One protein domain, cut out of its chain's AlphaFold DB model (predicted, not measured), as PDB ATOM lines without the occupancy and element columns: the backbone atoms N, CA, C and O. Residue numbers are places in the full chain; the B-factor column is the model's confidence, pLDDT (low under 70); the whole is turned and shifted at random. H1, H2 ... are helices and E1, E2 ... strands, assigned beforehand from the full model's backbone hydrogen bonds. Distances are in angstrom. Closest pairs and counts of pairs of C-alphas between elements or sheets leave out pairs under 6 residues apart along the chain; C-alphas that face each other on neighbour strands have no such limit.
ATOM      1  N   LYS A   9      30.622 -21.031  20.653       88.44
ATOM      2  CA  LYS A   9      32.051 -21.292  20.427       88.44
ATOM      3  C   LYS A   9      32.684 -22.119  21.553       88.44
ATOM      4  O   LYS A   9      33.392 -23.076  21.264       88.44
ATOM      5  N   ASP A  10      32.371 -21.799  22.808       89.62
ATOM      6  CA  ASP A  10      32.951 -22.446  23.988       89.62
ATOM      7  C   ASP A  10      32.250 -23.783  24.243       89.62
ATOM      8  O   ASP A  10      32.874 -24.795  24.561       89.62
ATOM      9  N   TRP A  11      30.940 -23.831  23.988       91.19
ATOM     10  CA  TRP A  11      30.170 -25.062  24.062       91.19
ATOM     11  C   TRP A  11      30.645 -26.113  23.062       91.19
ATOM     12  O   TRP A  11      30.591 -27.292  23.387       91.19
ATOM     13  N   CYS A  12      31.132 -25.741  21.879       88.44
ATOM     14  CA  CYS A  12      31.684 -26.706  20.925       88.44
ATOM     15  C   CYS A  12      32.980 -27.388  21.407       88.44
ATOM     16  O   CYS A  12      33.294 -28.472  20.915       88.44
ATOM     17  N   LEU A  13      33.711 -26.780  22.348       86.38
ATOM     18  CA  LEU A  13      35.004 -27.279  22.833       86.38
ATOM     19  C   LEU A  13      34.850 -28.343  23.928       86.38
ATOM     20  O   LEU A  13      35.581 -29.330  23.947       86.38
ATOM     21  N   GLU A  14      33.884 -28.175  24.829       85.38
ATOM     22  CA  GLU A  14      33.596 -29.163  25.877       85.38
ATOM     23  C   GLU A  14      32.902 -30.405  25.302       85.38
ATOM     24  O   GLU A  14      32.044 -30.266  24.438       85.38
ATOM     25  N   ASP A  15      33.167 -31.612  25.817       85.88
ATOM     26  CA  ASP A  15      32.532 -32.866  25.349       85.88
ATOM     27  C   ASP A  15      32.501 -33.007  23.805       85.88
ATOM     28  O   ASP A  15      31.541 -33.524  23.227       85.88
ATOM     29  N   SER A  16      33.514 -32.480  23.119       83.94
ATOM     30  CA  SER A  16      33.466 -32.155  21.689       83.94
ATOM     31  C   SER A  16      33.177 -33.350  20.776       83.94
ATOM     32  O   SER A  16      32.422 -33.218  19.814       83.94
ATOM     33  N   LEU A  17      33.727 -34.526  21.095       88.31
ATOM     34  CA  LEU A  17      33.457 -35.775  20.372       88.31
ATOM     35  C   LEU A  17      31.982 -36.179  20.488       88.31
ATOM     36  O   LEU A  17      31.330 -36.459  19.483       88.31
ATOM     37  N   LEU A  18      31.432 -36.129  21.705       90.31
ATOM     38  CA  LEU A  18      30.039 -36.477  21.975       90.31
ATOM     39  C   LEU A  18      29.075 -35.466  21.339       90.31
ATOM     40  O   LEU A  18      28.016 -35.838  20.840       90.31
ATOM     41  N   LYS A  19      29.443 -34.179  21.316       92.81
ATOM     42  CA  LYS A  19      28.676 -33.131  20.624       92.81
ATOM     43  C   LYS A  19      28.709 -33.296  19.109       92.81
ATOM     44  O   LYS A  19      27.681 -33.089  18.471       92.81
ATOM     45  N   ALA A  20      29.840 -33.704  18.534       90.50
ATOM     46  CA  ALA A  20      29.930 -34.017  17.111       90.50
ATOM     47  C   ALA A  20      29.030 -35.207  16.736       90.50
ATOM     48  O   ALA A  20      28.292 -35.132  15.753       90.50
ATOM     49  N   GLU A  21      29.022 -36.272  17.545       92.31
ATOM     50  CA  GLU A  21      28.119 -37.410  17.338       92.31
ATOM     51  C   GLU A  21      26.644 -37.006  17.482       92.31
ATOM     52  O   GLU A  21      25.809 -37.366  16.649       92.31
ATOM     53  N   PHE A  22      26.319 -36.223  18.513       94.69
ATOM     54  CA  PHE A  22      24.976 -35.691  18.726       94.69
ATOM     55  C   PHE A  22      24.483 -34.880  17.522       94.69
ATOM     56  O   PHE A  22      23.377 -35.115  17.040       94.69
ATOM     57  N   LEU A  23      25.297 -33.950  17.015       93.62
ATOM     58  CA  LEU A  23      24.932 -33.103  15.878       93.62
ATOM     59  C   LEU A  23      24.800 -33.905  14.585       93.62
ATOM     60  O   LEU A  23      23.889 -33.636  13.805       93.62
ATOM     61  N   LYS A  24      25.640 -34.927  14.386       91.94
ATOM     62  CA  LYS A  24      25.479 -35.882  13.287       91.94
ATOM     63  C   LYS A  24      24.106 -36.562  13.347       91.94
ATOM     64  O   LYS A  24      23.350 -36.462  12.385       91.94
ATOM     65  N   LYS A  25      23.732 -37.142  14.493       93.06
ATOM     66  CA  LYS A  25      22.415 -37.783  14.676       93.06
ATOM     67  C   LYS A  25      21.248 -36.808  14.530       93.06
ATOM     68  O   LYS A  25      20.226 -37.164  13.953       93.06
ATOM     69  N   GLU A  26      21.376 -35.584  15.043       93.94
ATOM     70  CA  GLU A  26      20.356 -34.554  14.825       93.94
ATOM     71  C   GLU A  26      20.239 -34.195  13.340       93.94
ATOM     72  O   GLU A  26      19.123 -34.028  12.874       93.94
ATOM     73  N   SER A  27      21.341 -34.139  12.588       92.06
ATOM     74  CA  SER A  27      21.305 -33.826  11.151       92.06
ATOM     75  C   SER A  27      20.725 -34.931  10.272       92.06
ATOM     76  O   SER A  27      20.134 -34.641   9.237       92.06
ATOM     77  N   GLU A  28      20.867 -36.188  10.689       91.94
ATOM     78  CA  GLU A  28      20.290 -37.352  10.008       91.94
ATOM     79  C   GLU A  28      18.788 -37.503  10.307       91.94
ATOM     80  O   GLU A  28      18.070 -38.189   9.581       91.94
ATOM     81  N   ASN A  29      18.286 -36.851  11.362       91.88
ATOM     82  CA  ASN A  29      16.873 -36.851  11.710       91.88
ATOM     83  C   ASN A  29      16.108 -35.826  10.847       91.88
ATOM     84  O   ASN A  29      16.355 -34.626  10.979       91.88
ATOM     85  N   PRO A  30      15.090 -36.235  10.060       87.44
ATOM     86  CA  PRO A  30      14.299 -35.310   9.243       87.44
ATOM     87  C   PRO A  30      13.623 -34.174  10.032       87.44
ATOM     88  O   PRO A  30      13.350 -33.112   9.478       87.44
ATOM     89  N   ARG A  31      13.360 -34.376  11.334       90.38
ATOM     90  CA  ARG A  31      12.805 -33.370  12.268       90.38
ATOM     91  C   ARG A  31      13.855 -32.775  13.219       90.38
ATOM     92  O   ARG A  31      13.504 -32.118  14.208       90.38
ATOM     93  N   GLY A  32      15.131 -33.042  12.962       91.25
ATOM     94  CA  GLY A  32      16.261 -32.520  13.716       91.25
ATOM     95  C   GLY A  32      16.369 -31.004  13.639       91.25
ATOM     96  O   GLY A  32      15.843 -30.374  12.721       91.25
ATOM     97  N   LEU A  33      17.022 -30.404  14.635       93.12
ATOM     98  CA  LEU A  33      17.164 -28.942  14.723       93.12
ATOM     99  C   LEU A  33      18.157 -28.371  13.710       93.12
ATOM    100  O   LEU A  33      18.084 -27.187  13.381       93.12
ATOM    101  N   VAL A  34      19.079 -29.202  13.232       92.88
ATOM    102  CA  VAL A  34      20.117 -28.837  12.272       92.88
ATOM    103  C   VAL A  34      20.108 -29.798  11.096       92.88
ATOM    104  O   VAL A  34      19.631 -30.918  11.225       92.88
ATOM    105  N   VAL A  35      20.655 -29.364   9.969       91.81
ATOM    106  CA  VAL A  35      20.962 -30.195   8.802       91.81
ATOM    107  C   VAL A  35      22.419 -29.984   8.418       91.81
ATOM    108  O   VAL A  35      22.994 -28.927   8.693       91.81
ATOM    109  N   ILE A  36      23.022 -30.997   7.803       88.56
ATOM    110  CA  ILE A  36      24.369 -30.897   7.249       88.56
ATOM    111  C   ILE A  36      24.275 -30.408   5.804       88.56
ATOM    112  O   ILE A  36      23.532 -30.971   5.000       88.56
ATOM    113  N   THR A  37      24.999 -29.345   5.466       78.56
ATOM    114  CA  THR A  37      25.168 -28.958   4.061       78.56
ATOM    115  C   THR A  37      26.296 -29.779   3.454       78.56
ATOM    116  O   THR A  37      27.272 -30.098   4.134       78.56
ATOM    117  N   SER A  38      26.169 -30.122   2.169       65.56
ATOM    118  CA  SER A  38      27.108 -30.988   1.438       65.56
ATOM    119  C   SER A  38      28.570 -30.573   1.604       65.56
ATOM    120  O   SER A  38      29.438 -31.441   1.631       65.56
ATOM    121  N   HIS A  39      28.845 -29.285   1.836       60.38
ATOM    122  CA  HIS A  39      30.157 -28.809   2.242       60.38
ATOM    123  C   HIS A  39      30.044 -27.763   3.372       60.38
ATOM    124  O   HIS A  39      29.386 -26.738   3.216       60.38
ATOM    125  N   GLN A  40      30.760 -28.020   4.477       66.56
ATOM    126  CA  GLN A  40      31.261 -27.075   5.500       66.56
ATOM    127  C   GLN A  40      30.554 -26.935   6.865       66.56
ATOM    128  O   GLN A  40      31.157 -26.322   7.755       66.56
ATOM    129  N   GLY A  41      29.397 -27.549   7.139       84.62
ATOM    130  CA  GLY A  41      28.904 -27.554   8.523       84.62
ATOM    131  C   GLY A  41      27.424 -27.823   8.756       84.62
ATOM    132  O   GLY A  41      26.677 -28.206   7.860       84.62
ATOM    133  N   TYR A  42      27.028 -27.617  10.009       92.06
ATOM    134  CA  TYR A  42      25.656 -27.716  10.489       92.06
ATOM    135  C   TYR A  42      24.982 -26.345  10.452       92.06
ATOM    136  O   TYR A  42      25.479 -25.388  11.052       92.06
ATOM    137  N   ILE A  43      23.825 -26.268   9.803       91.25
ATOM    138  CA  ILE A  43      22.955 -25.085   9.778       91.25
ATOM    139  C   ILE A  43      21.587 -25.437  10.366       91.25
ATOM    140  O   ILE A  43      21.270 -26.625  10.460       91.25
ATOM    141  N   PRO A  44      20.742 -24.470  10.764       90.69
ATOM    142  CA  PRO A  44      19.424 -24.792  11.286       90.69
ATOM    143  C   PRO A  44      18.571 -25.473  10.215       90.69
ATOM    144  O   PRO A  44      18.629 -25.120   9.037       90.69
ATOM    145  N   ASN A  45      17.731 -26.416  10.632       91.25
ATOM    146  CA  ASN A  45      16.741 -27.035   9.761       91.25
ATOM    147  C   ASN A  45      15.567 -26.073   9.534       91.25
ATOM    148  O   ASN A  45      14.510 -26.162  10.163       91.25
ATOM    149  N   ILE A  46      15.792 -25.110   8.651       85.94
ATOM    150  CA  ILE A  46      14.874 -24.010   8.368       85.94
ATOM    151  C   ILE A  46      13.542 -24.507   7.782       85.94
ATOM    152  O   ILE A  46      12.502 -23.910   8.051       85.94
ATOM    153  N   ASN A  47      13.554 -25.625   7.051       86.00
ATOM    154  CA  ASN A  47      12.349 -26.217   6.462       86.00
ATOM    155  C   ASN A  47      11.344 -26.676   7.528       86.00
ATOM    156  O   ASN A  47      10.138 -26.623   7.307       86.00
ATOM    157  N   ILE A  48      11.837 -27.111   8.689       87.44
ATOM    158  CA  ILE A  48      11.001 -27.543   9.818       87.44
ATOM    159  C   ILE A  48      10.788 -26.406  10.821       87.44
ATOM    160  O   ILE A  48       9.743 -26.326  11.467       87.44
ATOM    161  N   TYR A  49      11.761 -25.503  10.951       85.44
ATOM    162  CA  TYR A  49      11.733 -24.408  11.917       85.44
ATOM    163  C   TYR A  49      11.999 -23.053  11.231       85.44
ATOM    164  O   TYR A  49      13.083 -22.485  11.387       85.44
ATOM    165  N   PRO A  50      11.006 -22.480  10.517       81.81
ATOM    166  CA  PRO A  50      11.189 -21.249   9.736       81.81
ATOM    167  C   PRO A  50      11.575 -20.033  10.584       81.81
ATOM    168  O   PRO A  50      12.312 -19.162  10.141       81.81
ATOM    169  N   HIS A  51      11.154 -20.005  11.851       81.06
ATOM    170  CA  HIS A  51      11.517 -18.957  12.812       81.06
ATOM    171  C   HIS A  51      13.021 -18.903  13.135       81.06
ATOM    172  O   HIS A  51      13.476 -17.957  13.770       81.06
ATOM    173  N   PHE A  52      13.813 -19.897  12.716       82.62
ATOM    174  CA  PHE A  52      15.273 -19.829  12.795       82.62
ATOM    175  C   PHE A  52      15.911 -19.010  11.665       82.62
ATOM    176  O   PHE A  52      17.124 -18.838  11.684       82.62
ATOM    177  N   GLN A  53      15.140 -18.497  10.699       73.00
ATOM    178  CA  GLN A  53      15.652 -17.620   9.638       73.00
ATOM    179  C   GLN A  53      15.961 -16.198  10.128       73.00
ATOM    180  O   GLN A  53      16.819 -15.533   9.555       73.00
ATOM    181  N   SER A  54      15.270 -15.712  11.165       66.06
ATOM    182  CA  SER A  54      15.422 -14.334  11.638       66.06
ATOM    183  C   SER A  54      16.463 -14.230  12.753       66.06
ATOM    184  O   SER A  54      16.262 -14.779  13.841       66.06
ATOM    185  N   GLY A  55      17.533 -13.472  12.517       67.50
ATOM    186  CA  GLY A  55      18.449 -13.015  13.564       67.50
ATOM    187  C   GLY A  55      19.930 -13.179  13.235       67.50
ATOM    188  O   GLY A  55      20.313 -13.667  12.173       67.50
ATOM    189  N   ASN A  56      20.765 -12.768  14.190       79.56
ATOM    190  CA  ASN A  56      22.205 -12.987  14.136       79.56
ATOM    191  C   ASN A  56      22.507 -14.466  14.385       79.56
ATOM    192  O   ASN A  56      21.955 -15.074  15.303       79.56
ATOM    193  N   PHE A  57      23.383 -15.039  13.567       84.38
ATOM    194  CA  PHE A  57      23.840 -16.409  13.744       84.38
ATOM    195  C   PHE A  57      25.120 -16.430  14.566       84.38
ATOM    196  O   PHE A  57      26.093 -15.755  14.232       84.38
ATOM    197  N   ASP A  58      25.133 -17.278  15.585       86.56
ATOM    198  CA  ASP A  58      26.356 -17.650  16.271       86.56
ATOM    199  C   ASP A  58      27.067 -18.735  15.469       86.56
ATOM    200  O   ASP A  58      26.433 -19.592  14.843       86.56
ATOM    201  N   ARG A  59      28.401 -18.724  15.512       88.56
ATOM    202  CA  ARG A  59      29.234 -19.724  14.845       88.56
ATOM    203  C   ARG A  59      30.159 -20.406  15.848       88.56
ATOM    204  O   ARG A  59      30.733 -19.763  16.723       88.56
ATOM    205  N   GLY A  60      30.301 -21.716  15.709       88.94
ATOM    206  CA  GLY A  60      31.225 -22.548  16.473       88.94
ATOM    207  C   GLY A  60      31.967 -23.510  15.552       88.94
ATOM    208  O   GLY A  60      31.552 -23.745  14.414       88.94
ATOM    209  N   ARG A  61      33.075 -24.070  16.039       89.31
ATOM    210  CA  ARG A  61      33.840 -25.098  15.329       89.31
ATOM    211  C   ARG A  61      33.977 -26.321  16.220       89.31
ATOM    212  O   ARG A  61      34.375 -26.199  17.373       89.31
ATOM    213  N   LEU A  62      33.610 -27.477  15.686       87.44
ATOM    214  CA  LEU A  62      33.716 -28.763  16.364       87.44
ATOM    215  C   LEU A  62      35.122 -29.344  16.183       87.44
ATOM    216  O   LEU A  62      35.823 -29.027  15.219       87.44
ATOM    217  N   ASN A  63      35.505 -30.274  17.061       82.62
ATOM    218  CA  ASN A  63      36.813 -30.938  16.984       82.62
ATOM    219  C   ASN A  63      37.008 -31.780  15.714       82.62
ATOM    220  O   ASN A  63      38.142 -32.019  15.319       82.62
ATOM    221  N   ASN A  64      35.930 -32.201  15.047       82.81
ATOM    222  CA  ASN A  64      36.006 -32.892  13.756       82.81
ATOM    223  C   ASN A  64      36.216 -31.934  12.564       82.81
ATOM    224  O   ASN A  64      36.108 -32.349  11.414       82.81
ATOM    225  N   GLY A  65      36.472 -30.649  12.823       83.69
ATOM    226  CA  GLY A  65      36.737 -29.633  11.809       83.69
ATOM    227  C   GLY A  65      35.488 -28.995  11.200       83.69
ATOM    228  O   GLY A  65      35.623 -27.934  10.583       83.69
ATOM    229  N   LEU A  66      34.297 -29.572  11.410       88.38
ATOM    230  CA  LEU A  66      33.030 -29.028  10.920       88.38
ATOM    231  C   LEU A  66      32.629 -27.771  11.695       88.38
ATOM    232  O   LEU A  66      32.822 -27.668  12.910       88.38
ATOM    233  N   SER A  67      32.039 -26.814  10.984       90.00
ATOM    234  CA  SER A  67      31.445 -25.639  11.613       90.00
ATOM    235  C   SER A  67      29.986 -25.896  11.989       90.00
ATOM    236  O   SER A  67      29.318 -26.754  11.413       90.00
ATOM    237  N   ILE A  68      29.485 -25.161  12.974       91.88
ATOM    238  CA  ILE A  68      28.056 -25.033  13.246       91.88
ATOM    239  C   ILE A  68      27.708 -23.553  13.226       91.88
ATOM    240  O   ILE A  68      28.400 -22.746  13.846       91.88
ATOM    241  N   GLN A  69      26.647 -23.202  12.513       91.44
ATOM    242  CA  GLN A  69      26.119 -21.850  12.459       91.44
ATOM    243  C   GLN A  69      24.630 -21.897  12.782       91.44
ATOM    244  O   GLN A  69      23.861 -22.459  12.013       91.44
ATOM    245  N   VAL A  70      24.208 -21.337  13.916       91.31
ATOM    246  CA  VAL A  70      22.810 -21.405  14.371       91.31
ATOM    247  C   VAL A  70      22.377 -20.114  15.055       91.31
ATOM    248  O   VAL A  70      23.197 -19.381  15.599       91.31
ATOM    249  N   THR A  71      21.078 -19.824  15.041       90.06
ATOM    250  CA  THR A  71      20.521 -18.713  15.823       90.06
ATOM    251  C   THR A  71      20.547 -19.030  17.325       90.06
ATOM    252  O   THR A  71      20.504 -20.210  17.701       90.06
ATOM    253  N   PRO A  72      20.531 -18.015  18.209       88.12
ATOM    254  CA  PRO A  72      20.489 -18.222  19.659       88.12
ATOM    255  C   PRO A  72      19.327 -19.116  20.120       88.12
ATOM    256  O   PRO A  72      19.494 -19.977  20.985       88.12
ATOM    257  N   SER A  73      18.151 -18.976  19.499       88.31
ATOM    258  CA  SER A  73      16.972 -19.790  19.815       88.31
ATOM    259  C   SER A  73      17.146 -21.264  19.424       88.31
ATOM    260  O   SER A  73      16.698 -22.155  20.153       88.31
ATOM    261  N   CYS A  74      17.829 -21.541  18.311       90.44
ATOM    262  CA  CYS A  74      18.205 -22.897  17.918       90.44
ATOM    263  C   CYS A  74      19.267 -23.471  18.872       90.44
ATOM    264  O   CYS A  74      19.137 -24.609  19.331       90.44
ATOM    265  N   TYR A  75      20.262 -22.667  19.258       91.38
ATOM    266  CA  TYR A  75      21.311 -23.073  20.193       91.38
ATOM    267  C   TYR A  75      20.768 -23.478  21.575       91.38
ATOM    268  O   TYR A  75      21.154 -24.523  22.103       91.38
ATOM    269  N   GLU A  76      19.826 -22.727  22.154       89.88
ATOM    270  CA  GLU A  76      19.211 -23.108  23.436       89.88
ATOM    271  C   GLU A  76      18.492 -24.465  23.358       89.88
ATOM    272  O   GLU A  76      18.640 -25.310  24.250       89.88
ATOM    273  N   LYS A  77      17.776 -24.728  22.258       91.94
ATOM    274  CA  LYS A  77      17.120 -26.025  22.037       91.94
ATOM    275  C   LYS A  77      18.136 -27.154  21.832       91.94
ATOM    276  O   LYS A  77      17.943 -28.242  22.378       91.94
ATOM    277  N   LEU A  78      19.233 -26.901  21.114       92.94
ATOM    278  CA  LEU A  78      20.330 -27.861  20.952       92.94
ATOM    279  C   LEU A  78      20.968 -28.216  22.297       92.94
ATOM    280  O   LEU A  78      21.149 -29.397  22.586       92.94
ATOM    281  N   LYS A  79      21.231 -27.229  23.164       92.94
ATOM    282  CA  LYS A  79      21.739 -27.478  24.522       92.94
ATOM    283  C   LYS A  79      20.803 -28.369  25.329       92.94
ATOM    284  O   LYS A  79      21.270 -29.284  26.007       92.94
ATOM    285  N   ALA A  80      19.498 -28.106  25.276       91.50
ATOM    286  CA  ALA A  80      18.509 -28.910  25.985       91.50
ATOM    287  C   ALA A  80      18.503 -30.365  25.487       91.50
ATOM    288  O   ALA A  80      18.623 -31.288  26.295       91.50
ATOM    289  N   LYS A  81      18.459 -30.573  24.165       94.25
ATOM    290  CA  LYS A  81      18.514 -31.912  23.564       94.25
ATOM    291  C   LYS A  81      19.827 -32.642  23.853       94.25
ATOM    292  O   LYS A  81      19.798 -33.830  24.173       94.25
ATOM    293  N   PHE A  82      20.962 -31.943  23.815       93.94
ATOM    294  CA  PHE A  82      22.267 -32.533  24.111       93.94
ATOM    295  C   PHE A  82      22.354 -33.058  25.548       93.94
ATOM    296  O   PHE A  82      22.914 -34.125  25.774       93.94
ATOM    297  N   ARG A  83      21.760 -32.365  26.532       90.44
ATOM    298  CA  ARG A  83      21.712 -32.862  27.923       90.44
ATOM    299  C   ARG A  83      21.009 -34.217  28.010       90.44
ATOM    300  O   ARG A  83      21.501 -35.112  28.695       90.44
ATOM    301  N   THR A  84      19.895 -34.378  27.297       90.44
ATOM    302  CA  THR A  84      19.166 -35.652  27.221       90.44
ATOM    303  C   THR A  84      19.983 -36.718  26.497       90.44
ATOM    304  O   THR A  84      20.086 -37.840  26.983       90.44
ATOM    305  N   PHE A  85      20.623 -36.361  25.380       91.50
ATOM    306  CA  PHE A  85      21.504 -37.263  24.638       91.50
ATOM    307  C   PHE A  85      22.668 -37.771  25.498       91.50
ATOM    308  O   PHE A  85      22.850 -38.977  25.627       91.50
ATOM    309  N   LYS A  86      23.390 -36.864  26.169       91.06
ATOM    310  CA  LYS A  86      24.500 -37.188  27.077       91.06
ATOM    311  C   LYS A  86      24.052 -38.080  28.233       91.06
ATOM    312  O   LYS A  86      24.768 -39.000  28.616       91.06
ATOM    313  N   LYS A  87      22.862 -37.834  28.789       86.88
ATOM    314  CA  LYS A  87      22.286 -38.697  29.828       86.88
ATOM    315  C   LYS A  87      22.029 -40.111  29.302       86.88
ATOM    316  O   LYS A  87      22.407 -41.069  29.964       86.88
ATOM    317  N   ASN A  88      21.427 -40.235  28.121       85.56
ATOM    318  CA  ASN A  88      21.128 -41.533  27.519       85.56
ATOM    319  C   ASN A  88      22.397 -42.311  27.151       85.56
ATOM    320  O   ASN A  88      22.430 -43.519  27.349       85.56
ATOM    321  N   ASP A  89      23.437 -41.634  26.661       84.25
ATOM    322  CA  ASP A  89      24.726 -42.263  26.358       84.25
ATOM    323  C   ASP A  89      25.401 -42.806  27.631       84.25
ATOM    324  O   ASP A  89      25.748 -43.984  27.705       84.25
ATOM    325  N   ASN A  90      25.425 -42.003  28.700       79.62
ATOM    326  CA  ASN A  90      25.919 -42.415  30.019       79.62
ATOM    327  C   ASN A  90      25.131 -43.579  30.651       79.62
ATOM    328  O   ASN A  90      25.644 -44.267  31.540       79.62
ATOM    329  N   ASP A  91      23.871 -43.764  30.257       74.62
ATOM    330  CA  ASP A  91      22.984 -44.803  30.781       74.62
ATOM    331  C   ASP A  91      22.853 -46.009  29.831       74.62
ATOM    332  O   ASP A  91      22.240 -47.004  30.210       74.62
ATOM    333  N   LYS A  92      23.470 -45.982  28.638       73.44
ATOM    334  CA  LYS A  92      23.301 -46.998  27.579       73.44
ATOM    335  C   LYS A  92      23.677 -48.419  28.014       73.44
ATOM    336  O   LYS A  92      23.050 -49.377  27.575       73.44
TER     337      LYS A  92
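Overview. This is residues 9 to 92 of the 212 residues of an uncharacterized protein of Acinetobacter sp. ACNIH2 (UniProt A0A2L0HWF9). Look first for a small twisted sheet of four short strands with two helices over one face and no named helix over the other: H1 crosses the strands, while the longer H2 begins near the sheet and rises away from it, crossing H1 on the way. A long loop, residues 45 to 57, lies toward the opposite end of the longest axis from the last turn of H2. The printed part has 84 residues, with two named helices and four named strands in the order H1 E1 E2 E3 E4 H2; the sheet runs E1 E2 E4 E3 and is mixed, and the class is mixed, helices and strands. The whole is compact, with a radius of gyration of the C-alphas of 12.0 A, and its outline is only just elongated, spanning 36 by 24 by 23 A.

Arrangement. Start at the sheet's edge strand E1, residues 34 to 37, and its antiparallel neighbour E2, residues 41 to 44; this hairpin has N 35 and O 43 at 2.8 A, within hydrogen-bond range. Beside E2 runs E4, residues 67 to 70, parallel at 10 degrees, with N 42 and O 67 at 2.8 A. The other edge strand, E3, residues 58 to 61, forms an antiparallel hairpin with E4, with N 60 and O 68 at 2.9 A. E1 and E3 are apart. From edge to edge the strands' lines turn by 63 degrees. Over this sheet find H1, residues 16 to 28, at a height of 10.0 A; it runs across the strands, at 89 degrees to E1 on the local plane, and its closest C-alphas to E1 are those of Ser 27 and Val 35, 4.3 A apart. H2, residues 72 to 91, is on the same face and stands up from the sheet, rising 46 degrees out of its local plane. Residues 18 to 22 of H1 touch residues 82 to 86 of H2, the closest C-alphas being those of Phe 22 and Phe 82, 6.8 A apart; the helices' lines are only just about perpendicular, at 72 degrees. In H1 and H2 every O i to N i+4 pair is within hydrogen-bond range.

Along the chain. Find C-alpha 16 at (33.466, -32.155, 21.689); from there H1 runs 18.4 A to C-alpha 28. E1 begins at C-alpha 34, (20.117, -28.837, 12.272), and spans 9.6 A; E2 spans 10.3 A, E3 10.6 A and E4 10.0 A. H2 runs 28.9 A from C-alpha 72 to C-alpha 91 at (22.984, -44.803, 30.781).

Size, cuts and confidence. The two C-alphas farthest apart are those of Ser 54 and Lys 92, 37.2 A. The printed part has no cut, and its one long link joins E2 to E3. Mean pLDDT of the printed part is 86.9; look for values under 70 at residues 38 to 40 and 54 to 55.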